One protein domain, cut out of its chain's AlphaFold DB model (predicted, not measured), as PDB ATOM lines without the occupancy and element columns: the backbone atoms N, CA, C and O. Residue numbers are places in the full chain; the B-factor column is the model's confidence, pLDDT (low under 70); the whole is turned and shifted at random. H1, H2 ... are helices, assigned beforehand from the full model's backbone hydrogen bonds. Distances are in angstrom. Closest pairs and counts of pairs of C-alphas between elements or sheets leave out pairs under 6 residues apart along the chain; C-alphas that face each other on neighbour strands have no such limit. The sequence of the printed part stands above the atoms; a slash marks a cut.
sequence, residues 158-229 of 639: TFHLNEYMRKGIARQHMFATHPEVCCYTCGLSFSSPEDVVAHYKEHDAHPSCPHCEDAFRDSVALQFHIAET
ATOM      1  N   THR A 158     209.212 215.334 257.548       60.50
ATOM      2  CA  THR A 158     208.924 216.478 256.656       60.50
ATOM      3  C   THR A 158     207.681 217.278 257.038       60.50
ATOM      4  O   THR A 158     207.615 218.475 256.764       60.50
ATOM      5  N   PHE A 159     206.685 216.656 257.674       58.62
ATOM      6  CA  PHE A 159     205.433 217.333 258.006       58.62
ATOM      7  C   PHE A 159     205.519 218.053 259.358       58.62
ATOM      8  O   PHE A 159     205.588 217.407 260.404       58.62
ATOM      9  N   HIS A 160     205.489 219.389 259.328       57.16
ATOM     10  CA  HIS A 160     205.448 220.261 260.505       57.16
ATOM     11  C   HIS A 160     204.005 220.699 260.811       57.16
ATOM     12  O   HIS A 160     203.413 221.501 260.089       57.16
ATOM     13  N   LEU A 161     203.443 220.215 261.919       56.97
ATOM     14  CA  LEU A 161     202.146 220.662 262.437       56.97
ATOM     15  C   LEU A 161     202.321 221.873 263.354       56.97
ATOM     16  O   LEU A 161     202.791 221.712 264.479       56.97
ATOM     17  N   ASN A 162     201.868 223.053 262.927       50.62
ATOM     18  CA  ASN A 162     201.622 224.154 263.860       50.62
ATOM     19  C   ASN A 162     200.485 223.774 264.821       50.62
ATOM     20  O   ASN A 162     199.402 223.370 264.391       50.62
ATOM     21  N   GLU A 163     200.729 223.957 266.117       46.75
ATOM     22  CA  GLU A 163     199.888 223.539 267.249       46.75
ATOM     23  C   GLU A 163     198.388 223.880 267.122       46.75
ATOM     24  O   GLU A 163     197.523 223.096 267.523       46.75
ATOM     25  N   TYR A 164     198.064 225.004 266.477       44.59
ATOM     26  CA  TYR A 164     196.690 225.449 266.215       44.59
ATOM     27  C   TYR A 164     195.855 224.453 265.379       44.59
ATOM     28  O   TYR A 164     194.628 224.403 265.510       44.59
ATOM     29  N   MET A 165     196.494 223.623 264.546       44.50
ATOM     30  CA  MET A 165     195.837 222.684 263.627       44.50
ATOM     31  C   MET A 165     195.867 221.232 264.126       44.50
ATOM     32  O   MET A 165     196.483 220.337 263.553       44.50
ATOM     33  N   ARG A 166     195.120 221.027 265.218       57.84
ATOM     34  CA  ARG A 166     194.622 219.761 265.801       57.84
ATOM     35  C   ARG A 166     194.901 218.468 265.012       57.84
ATOM     36  O   ARG A 166     194.432 218.314 263.887       57.84
ATOM     37  N   LYS A 167     195.420 217.467 265.742       55.47
ATOM     38  CA  LYS A 167     195.249 215.982 265.686       55.47
ATOM     39  C   LYS A 167     194.606 215.310 264.449       55.47
ATOM     40  O   LYS A 167     195.083 214.257 264.045       55.47
ATOM     41  N   GLY A 168     193.527 215.847 263.879       59.03
ATOM     42  CA  GLY A 168     192.933 215.367 262.629       59.03
ATOM     43  C   GLY A 168     193.878 215.490 261.431       59.03
ATOM     44  O   GLY A 168     194.039 214.508 260.714       59.03
ATOM     45  N   ILE A 169     194.571 216.626 261.264       63.19
ATOM     46  CA  ILE A 169     195.524 216.795 260.148       63.19
ATOM     47  C   ILE A 169     196.730 215.862 260.321       63.19
ATOM     48  O   ILE A 169     197.164 215.239 259.360       63.19
ATOM     49  N   ALA A 170     197.205 215.674 261.559       64.69
ATOM     50  CA  ALA A 170     198.271 214.721 261.877       64.69
ATOM     51  C   ALA A 170     197.923 213.291 261.428       64.69
ATOM     52  O   ALA A 170     198.706 212.653 260.730       64.69
ATOM     53  N   ARG A 171     196.716 212.817 261.770       67.38
ATOM     54  CA  ARG A 171     196.205 211.518 261.308       67.38
ATOM     55  C   ARG A 171     196.058 211.472 259.793       67.38
ATOM     56  O   ARG A 171     196.485 210.503 259.189       67.38
ATOM     57  N   GLN A 172     195.485 212.507 259.178       70.06
ATOM     58  CA  GLN A 172     195.259 212.538 257.733       70.06
ATOM     59  C   GLN A 172     196.571 212.512 256.939       70.06
ATOM     60  O   GLN A 172     196.632 211.838 255.917       70.06
ATOM     61  N   HIS A 173     197.631 213.159 257.430       77.62
ATOM     62  CA  HIS A 173     198.978 213.006 256.881       77.62
ATOM     63  C   HIS A 173     199.502 211.570 257.049       77.62
ATOM     64  O   HIS A 173     199.938 210.984 256.063       77.62
ATOM     65  N   MET A 174     199.415 210.962 258.240       73.25
ATOM     66  CA  MET A 174     199.865 209.571 258.408       73.25
ATOM     67  C   MET A 174     199.078 208.592 257.520       73.25
ATOM     68  O   MET A 174     199.691 207.756 256.872       73.25
ATOM     69  N   PHE A 175     197.760 208.757 257.382       73.44
ATOM     70  CA  PHE A 175     196.943 207.943 256.474       73.44
ATOM     71  C   PHE A 175     197.282 208.158 254.988       73.44
ATOM     72  O   PHE A 175     197.235 207.208 254.216       73.44
ATOM     73  N   ALA A 176     197.608 209.389 254.572       71.38
ATOM     74  CA  ALA A 176     197.877 209.719 253.168       71.38
ATOM     75  C   ALA A 176     199.336 209.490 252.734       71.38
ATOM     76  O   ALA A 176     199.598 209.344 251.544       71.38
ATOM     77  N   THR A 177     200.289 209.497 253.670       73.94
ATOM     78  CA  THR A 177     201.733 209.390 253.386       73.94
ATOM     79  C   THR A 177     202.349 208.090 253.918       73.94
ATOM     80  O   THR A 177     203.394 207.670 253.428       73.94
ATOM     81  N   HIS A 178     201.714 207.434 254.895       79.31
ATOM     82  CA  HIS A 178     202.233 206.240 255.575       79.31
ATOM     83  C   HIS A 178     201.178 205.118 255.753       79.31
ATOM     84  O   HIS A 178     201.086 204.557 256.850       79.31
ATOM     85  N   PRO A 179     200.384 204.765 254.716       73.44
ATOM     86  CA  PRO A 179     199.309 203.770 254.834       73.44
ATOM     87  C   PRO A 179     199.810 202.403 255.321       73.44
ATOM     88  O   PRO A 179     199.164 201.785 256.161       73.44
ATOM     89  N   GLU A 180     200.999 201.980 254.885       77.94
ATOM     90  CA  GLU A 180     201.584 200.677 255.237       77.94
ATOM     91  C   GLU A 180     201.938 200.524 256.726       77.94
ATOM     92  O   GLU A 180     202.128 199.409 257.188       77.94
ATOM     93  N   VAL A 181     202.025 201.617 257.496       81.69
ATOM     94  CA  VAL A 181     202.378 201.590 258.933       81.69
ATOM     95  C   VAL A 181     201.307 202.231 259.823       81.69
ATOM     96  O   VAL A 181     201.583 202.635 260.958       81.69
ATOM     97  N   CYS A 182     200.061 202.340 259.348       82.19
ATOM     98  CA  CYS A 182     198.952 202.795 260.188       82.19
ATOM     99  C   CYS A 182     197.607 202.121 259.877       82.19
ATOM    100  O   CYS A 182     197.206 201.932 258.734       82.19
ATOM    101  N   CYS A 183     196.858 201.808 260.935       82.44
ATOM    102  CA  CYS A 183     195.508 201.273 260.816       82.44
ATOM    103  C   CYS A 183     194.494 202.419 260.689       82.44
ATOM    104  O   CYS A 183     194.313 203.208 261.621       82.44
ATOM    105  N   TYR A 184     193.788 202.480 259.557       72.44
ATOM    106  CA  TYR A 184     192.737 203.470 259.292       72.44
ATOM    107  C   TYR A 184     191.575 203.391 260.300       72.44
ATOM    108  O   TYR A 184     191.149 204.413 260.839       72.44
ATOM    109  N   THR A 185     191.099 202.178 260.596       75.94
ATOM    110  CA  THR A 185     189.923 201.918 261.447       75.94
ATOM    111  C   THR A 185     190.181 202.250 262.920       75.94
ATOM    112  O   THR A 185     189.344 202.874 263.573       75.94
ATOM    113  N   CYS A 186     191.355 201.882 263.441       80.12
ATOM    114  CA  CYS A 186     191.734 202.093 264.843       80.12
ATOM    115  C   CYS A 186     192.485 203.418 265.079       80.12
ATOM    116  O   CYS A 186     192.552 203.901 266.210       80.12
ATOM    117  N   GLY A 187     193.053 204.028 264.032       74.31
ATOM    118  CA  GLY A 187     193.861 205.249 264.127       74.31
ATOM    119  C   GLY A 187     195.207 205.060 264.837       74.31
ATOM    120  O   GLY A 187     195.734 206.024 265.394       74.31
ATOM    121  N   LEU A 188     195.725 203.828 264.846       78.88
ATOM    122  CA  LEU A 188     197.002 203.439 265.449       78.88
ATOM    123  C   LEU A 188     198.131 203.482 264.410       78.88
ATOM    124  O   LEU A 188     197.919 203.137 263.249       78.88
ATOM    125  N   SER A 189     199.326 203.882 264.843       77.81
ATOM    126  CA  SER A 189     200.566 203.881 264.056       77.81
ATOM    127  C   SER A 189     201.534 202.832 264.600       77.81
ATOM    128  O   SER A 189     201.712 202.753 265.817       77.81
ATOM    129  N   PHE A 190     202.187 202.095 263.708       80.31
ATOM    130  CA  PHE A 190     203.044 200.951 264.022       80.31
ATOM    131  C   PHE A 190     204.490 201.188 263.557       80.31
ATOM    132  O   PHE A 190     204.780 202.223 262.954       80.31
ATOM    133  N   SER A 191     205.411 200.271 263.881       79.94
ATOM    134  CA  SER A 191     206.839 200.427 263.545       79.94
ATOM    135  C   SER A 191     207.197 199.793 262.197       79.94
ATOM    136  O   SER A 191     208.104 200.267 261.517       79.94
ATOM    137  N   SER A 192     206.469 198.748 261.808       81.94
ATOM    138  CA  SER A 192     206.605 198.002 260.554       81.94
ATOM    139  C   SER A 192     205.220 197.699 259.951       81.94
ATOM    140  O   SER A 192     204.220 197.781 260.669       81.94
ATOM    141  N   PRO A 193     205.123 197.333 258.659       81.69
ATOM    142  CA  PRO A 193     203.871 196.839 258.077       81.69
ATOM    143  C   PRO A 193     203.453 195.470 258.633       81.69
ATOM    144  O   PRO A 193     202.264 195.169 258.714       81.69
ATOM    145  N   GLU A 194     204.412 194.654 259.076       83.50
ATOM    146  CA  GLU A 194     204.160 193.345 259.690       83.50
ATOM    147  C   GLU A 194     203.380 193.493 261.009       83.50
ATOM    148  O   GLU A 194     202.396 192.781 261.223       83.50
ATOM    149  N   ASP A 195     203.721 194.497 261.827       84.50
ATOM    150  CA  ASP A 195     202.957 194.872 263.028       84.50
ATOM    151  C   ASP A 195     201.492 195.238 262.703       84.50
ATOM    152  O   ASP A 195     200.593 194.983 263.506       84.50
ATOM    153  N   VAL A 196     201.229 195.848 261.538       84.69
ATOM    154  CA  VAL A 196     199.868 196.229 261.115       84.69
ATOM    155  C   VAL A 196     199.046 194.989 260.757       84.69
ATOM    156  O   VAL A 196     197.875 194.898 261.130       84.69
ATOM    157  N   VAL A 197     199.658 194.012 260.083       83.25
ATOM    158  CA  VAL A 197     199.014 192.726 259.766       83.25
ATOM    159  C   VAL A 197     198.768 191.911 261.040       83.25
ATOM    160  O   VAL A 197     197.682 191.354 261.203       83.25
ATOM    161  N   ALA A 198     199.719 191.900 261.980       84.88
ATOM    162  CA  ALA A 198     199.530 191.299 263.301       84.88
ATOM    163  C   ALA A 198     198.372 191.969 264.065       84.88
ATOM    164  O   ALA A 198     197.480 191.280 264.559       84.88
ATOM    165  N   HIS A 199     198.304 193.306 264.068       87.69
ATOM    166  CA  HIS A 199     197.205 194.059 264.676       87.69
ATOM    167  C   HIS A 199     195.826 193.692 264.105       87.69
ATOM    168  O   HIS A 199     194.866 193.604 264.873       87.69
ATOM    169  N   TYR A 200     195.706 193.445 262.794       87.19
ATOM    170  CA  TYR A 200     194.441 192.976 262.217       87.19
ATOM    171  C   TYR A 200     194.037 191.593 262.749       87.19
ATOM    172  O   TYR A 200     192.846 191.357 262.936       87.19
ATOM    173  N   LYS A 201     194.996 190.696 263.028       85.19
ATOM    174  CA  LYS A 201     194.727 189.358 263.589       85.19
ATOM    175  C   LYS A 201     194.443 189.376 265.099       85.19
ATOM    176  O   LYS A 201     193.706 188.522 265.578       85.19
ATOM    177  N   GLU A 202     194.985 190.341 265.845       81.19
ATOM    178  CA  GLU A 202     194.811 190.447 267.306       81.19
ATOM    179  C   GLU A 202     193.564 191.230 267.768       81.19
ATOM    180  O   GLU A 202     193.262 191.226 268.963       81.19
ATOM    181  N   HIS A 203     192.856 191.948 266.883       79.31
ATOM    182  CA  HIS A 203     191.890 192.971 267.308       79.31
ATOM    183  C   HIS A 203     190.513 192.886 266.618       79.31
ATOM    184  O   HIS A 203     190.361 193.281 265.462       79.31
ATOM    185  N   ASP A 204     189.485 192.512 267.394       77.44
ATOM    186  CA  ASP A 204     188.076 192.258 267.003       77.44
ATOM    187  C   ASP A 204     187.364 193.350 266.167       77.44
ATOM    188  O   ASP A 204     186.263 193.134 265.663       77.44
ATOM    189  N   ALA A 205     187.944 194.546 266.024       81.38
ATOM    190  CA  ALA A 205     187.425 195.581 265.123       81.38
ATOM    191  C   ALA A 205     187.722 195.311 263.632       81.38
ATOM    192  O   ALA A 205     187.243 196.063 262.778       81.38
ATOM    193  N   HIS A 206     188.508 194.276 263.319       84.75
ATOM    194  CA  HIS A 206     188.894 193.894 261.964       84.75
ATOM    195  C   HIS A 206     188.234 192.576 261.533       84.75
ATOM    196  O   HIS A 206     188.246 191.608 262.291       84.75
ATOM    197  N   PRO A 207     187.645 192.506 260.325       87.19
ATOM    198  CA  PRO A 207     187.035 191.280 259.831       87.19
ATOM    199  C   PRO A 207     188.099 190.243 259.433       87.19
ATOM    200  O   PRO A 207     188.914 190.473 258.535       87.19
ATOM    201  N   SER A 208     188.053 189.081 260.082       90.56
ATOM    202  CA  SER A 208     188.805 187.880 259.712       90.56
ATOM    203  C   SER A 208     188.063 187.020 258.689       90.56
ATOM    204  O   SER A 208     186.842 187.112 258.529       90.56
ATOM    205  N   CYS A 209     188.805 186.184 257.967       90.81
ATOM    206  CA  CYS A 209     188.228 185.240 257.024       90.81
ATOM    207  C   CYS A 209     187.541 184.070 257.755       90.81
ATOM    208  O   CYS A 209     188.107 183.510 258.690       90.81
ATOM    209  N   PRO A 210     186.343 183.632 257.325       88.06
ATOM    210  CA  PRO A 210     185.714 182.416 257.845       88.06
ATOM    211  C   PRO A 210     186.305 181.121 257.248       88.06
ATOM    212  O   PRO A 210     185.842 180.032 257.585       88.06
ATOM    213  N   HIS A 211     187.280 181.224 256.335       88.69
ATOM    214  CA  HIS A 211     187.866 180.099 255.593       88.69
ATOM    215  C   HIS A 211     189.391 179.944 255.767       88.69
ATOM    216  O   HIS A 211     189.924 178.886 255.436       88.69
ATOM    217  N   CYS A 212     190.088 180.947 256.312       90.50
ATOM    218  CA  CYS A 212     191.507 180.891 256.679       90.50
ATOM    219  C   CYS A 212     191.795 181.799 257.890       90.50
ATOM    220  O   CYS A 212     190.940 182.572 258.312       90.50
ATOM    221  N   GLU A 213     193.008 181.740 258.439       84.81
ATOM    222  CA  GLU A 213     193.414 182.506 259.631       84.81
ATOM    223  C   GLU A 213     193.895 183.941 259.313       84.81
ATOM    224  O   GLU A 213     194.697 184.517 260.052       84.81
ATOM    225  N   ASP A 214     193.451 184.532 258.200       87.62
ATOM    226  CA  ASP A 214     193.828 185.889 257.784       87.62
ATOM    227  C   ASP A 214     192.792 186.943 258.178       87.62
ATOM    228  O   ASP A 214     191.587 186.687 258.223       87.62
ATOM    229  N   ALA A 215     193.277 188.150 258.473       87.38
ATOM    230  CA  ALA A 215     192.463 189.264 258.932       87.38
ATOM    231  C   ALA A 215     192.793 190.546 258.174       87.38
ATOM    232  O   ALA A 215     193.948 190.818 257.838       87.38
ATOM    233  N   PHE A 216     191.749 191.321 257.891       86.88
ATOM    234  CA  PHE A 216     191.782 192.366 256.879       86.88
ATOM    235  C   PHE A 216     191.409 193.717 257.481       86.88
ATOM    236  O   PHE A 216     190.576 193.820 258.379       86.88
ATOM    237  N   ARG A 217     192.001 194.791 256.950       83.75
ATOM    238  CA  ARG A 217     191.773 196.160 257.441       83.75
ATOM    239  C   ARG A 217     190.289 196.568 257.421       83.75
ATOM    240  O   ARG A 217     189.850 197.323 258.288       83.75
ATOM    241  N   ASP A 218     189.543 196.067 256.433       86.44
ATOM    242  CA  ASP A 218     188.146 196.378 256.136       86.44
ATOM    243  C   ASP A 218     187.439 195.185 255.453       86.44
ATOM    244  O   ASP A 218     188.077 194.234 254.994       86.44
ATOM    245  N   SER A 219     186.105 195.226 255.382       87.56
ATOM    246  CA  SER A 219     185.290 194.133 254.827       87.56
ATOM    247  C   SER A 219     185.361 193.998 253.302       87.56
ATOM    248  O   SER A 219     184.974 192.953 252.782       87.56
ATOM    249  N   VAL A 220     185.835 195.018 252.579       90.69
ATOM    250  CA  VAL A 220     185.984 194.979 251.114       90.69
ATOM    251  C   VAL A 220     187.241 194.192 250.753       90.69
ATOM    252  O   VAL A 220     187.184 193.313 249.898       90.69
ATOM    253  N   ALA A 221     188.341 194.431 251.472       88.00
ATOM    254  CA  ALA A 221     189.559 193.632 251.379       88.00
ATOM    255  C   ALA A 221     189.293 192.152 251.712       88.00
ATOM    256  O   ALA A 221     189.753 191.277 250.980       88.00
ATOM    257  N   LEU A 222     188.479 191.864 252.741       91.81
ATOM    258  CA  LEU A 222     188.058 190.488 253.028       91.81
ATOM    259  C   LEU A 222     187.211 189.882 251.894       91.81
ATOM    260  O   LEU A 222     187.466 188.753 251.483       91.81
ATOM    261  N   GLN A 223     186.207 190.601 251.376       89.94
ATOM    262  CA  GLN A 223     185.378 190.098 250.268       89.94
ATOM    263  C   GLN A 223     186.208 189.800 249.014       89.94
ATOM    264  O   GLN A 223     185.967 188.789 248.356       89.94
ATOM    265  N   PHE A 224     187.196 190.643 248.713       91.38
ATOM    266  CA  PHE A 224     188.123 190.445 247.603       91.38
ATOM    267  C   PHE A 224     188.988 189.191 247.811       91.38
ATOM    268  O   PHE A 224     189.000 188.306 246.959       91.38
ATOM    269  N   HIS A 225     189.595 189.043 248.994       92.19
ATOM    270  CA  HIS A 225     190.339 187.837 249.369       92.19
ATOM    271  C   HIS A 225     189.486 186.559 249.273       92.19
ATOM    272  O   HIS A 225     189.967 185.562 248.737       92.19
ATOM    273  N   ILE A 226     188.227 186.572 249.732       91.69
ATOM    274  CA  ILE A 226     187.318 185.420 249.596       91.69
ATOM    275  C   ILE A 226     187.041 185.121 248.115       91.69
ATOM    276  O   ILE A 226     187.075 183.960 247.717       91.69
ATOM    277  N   ALA A 227     186.798 186.142 247.287       88.25
ATOM    278  CA  ALA A 227     186.490 185.962 245.869       88.25
ATOM    279  C   ALA A 227     187.660 185.369 245.057       88.25
ATOM    280  O   ALA A 227     187.421 184.563 244.155       88.25
ATOM    281  N   GLU A 228     188.902 185.739 245.382       89.38
ATOM    282  CA  GLU A 228     190.108 185.226 244.713       89.38
ATOM    283  C   GLU A 228     190.610 183.904 245.316       89.38
ATOM    284  O   GLU A 228     190.828 182.933 244.591       89.38
ATOM    285  N   THR A 229     190.761 183.844 246.643       88.38
ATOM    286  CA  THR A 229     191.414 182.732 247.370       88.38
ATOM    287  C   THR A 229     190.457 181.580 247.665       88.38
ATOM    288  O   THR A 229     190.846 180.414 247.663       88.38
TER     289      THR A 229
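What this domain is: This is residues 158 to 229 of the 639 residues of the protein "RING-type domain-containing protein" of Phlebiopsis gigantea 11061_1 CR5-6 (UniProt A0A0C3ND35). Three short helices are strung along a loose rod and do not pack on one another: H3 is near one end, H1 towards the other, and H2 between them, with long loops linking them. The loop between H1 and H2 folds back on itself in a short antiparallel pairing, residues 182 to 183 with 188 to 189. The 72 printed residues are all helix in class, in the order H1, H2, H3, with 31 residues in named elements, under half, and no named strand. The whole is loose, with a radius of gyration of the C-alphas of 14.5 A and spans of 47 by 20 by 20 A.

Where its parts are: H3, the longest helix, is residues 219 to 229, 14.9 A long, ending at C-alpha 229 (191.414, 182.732, 247.370). H2 is residues 193 to 202, 14.4 A. H1 is residues 168 to 177, 14.1 A, beginning at C-alpha 168 (192.933, 215.367, 262.629).

How they stand to each other: H3 is apart from H2 and from H1, and H1 and H2 are apart. In H1, H2 and H3 every O i to N i+4 pair is within hydrogen-bond range.

The domain as a whole: The C-alphas farthest apart, Tyr 164 and His 211, are 47.4 A apart. Both links are long, and residues 162 to 168, of which 168 belongs to H1, stand free. The printed part has no cut; pLDDT is under 70 in residues 158 to 171.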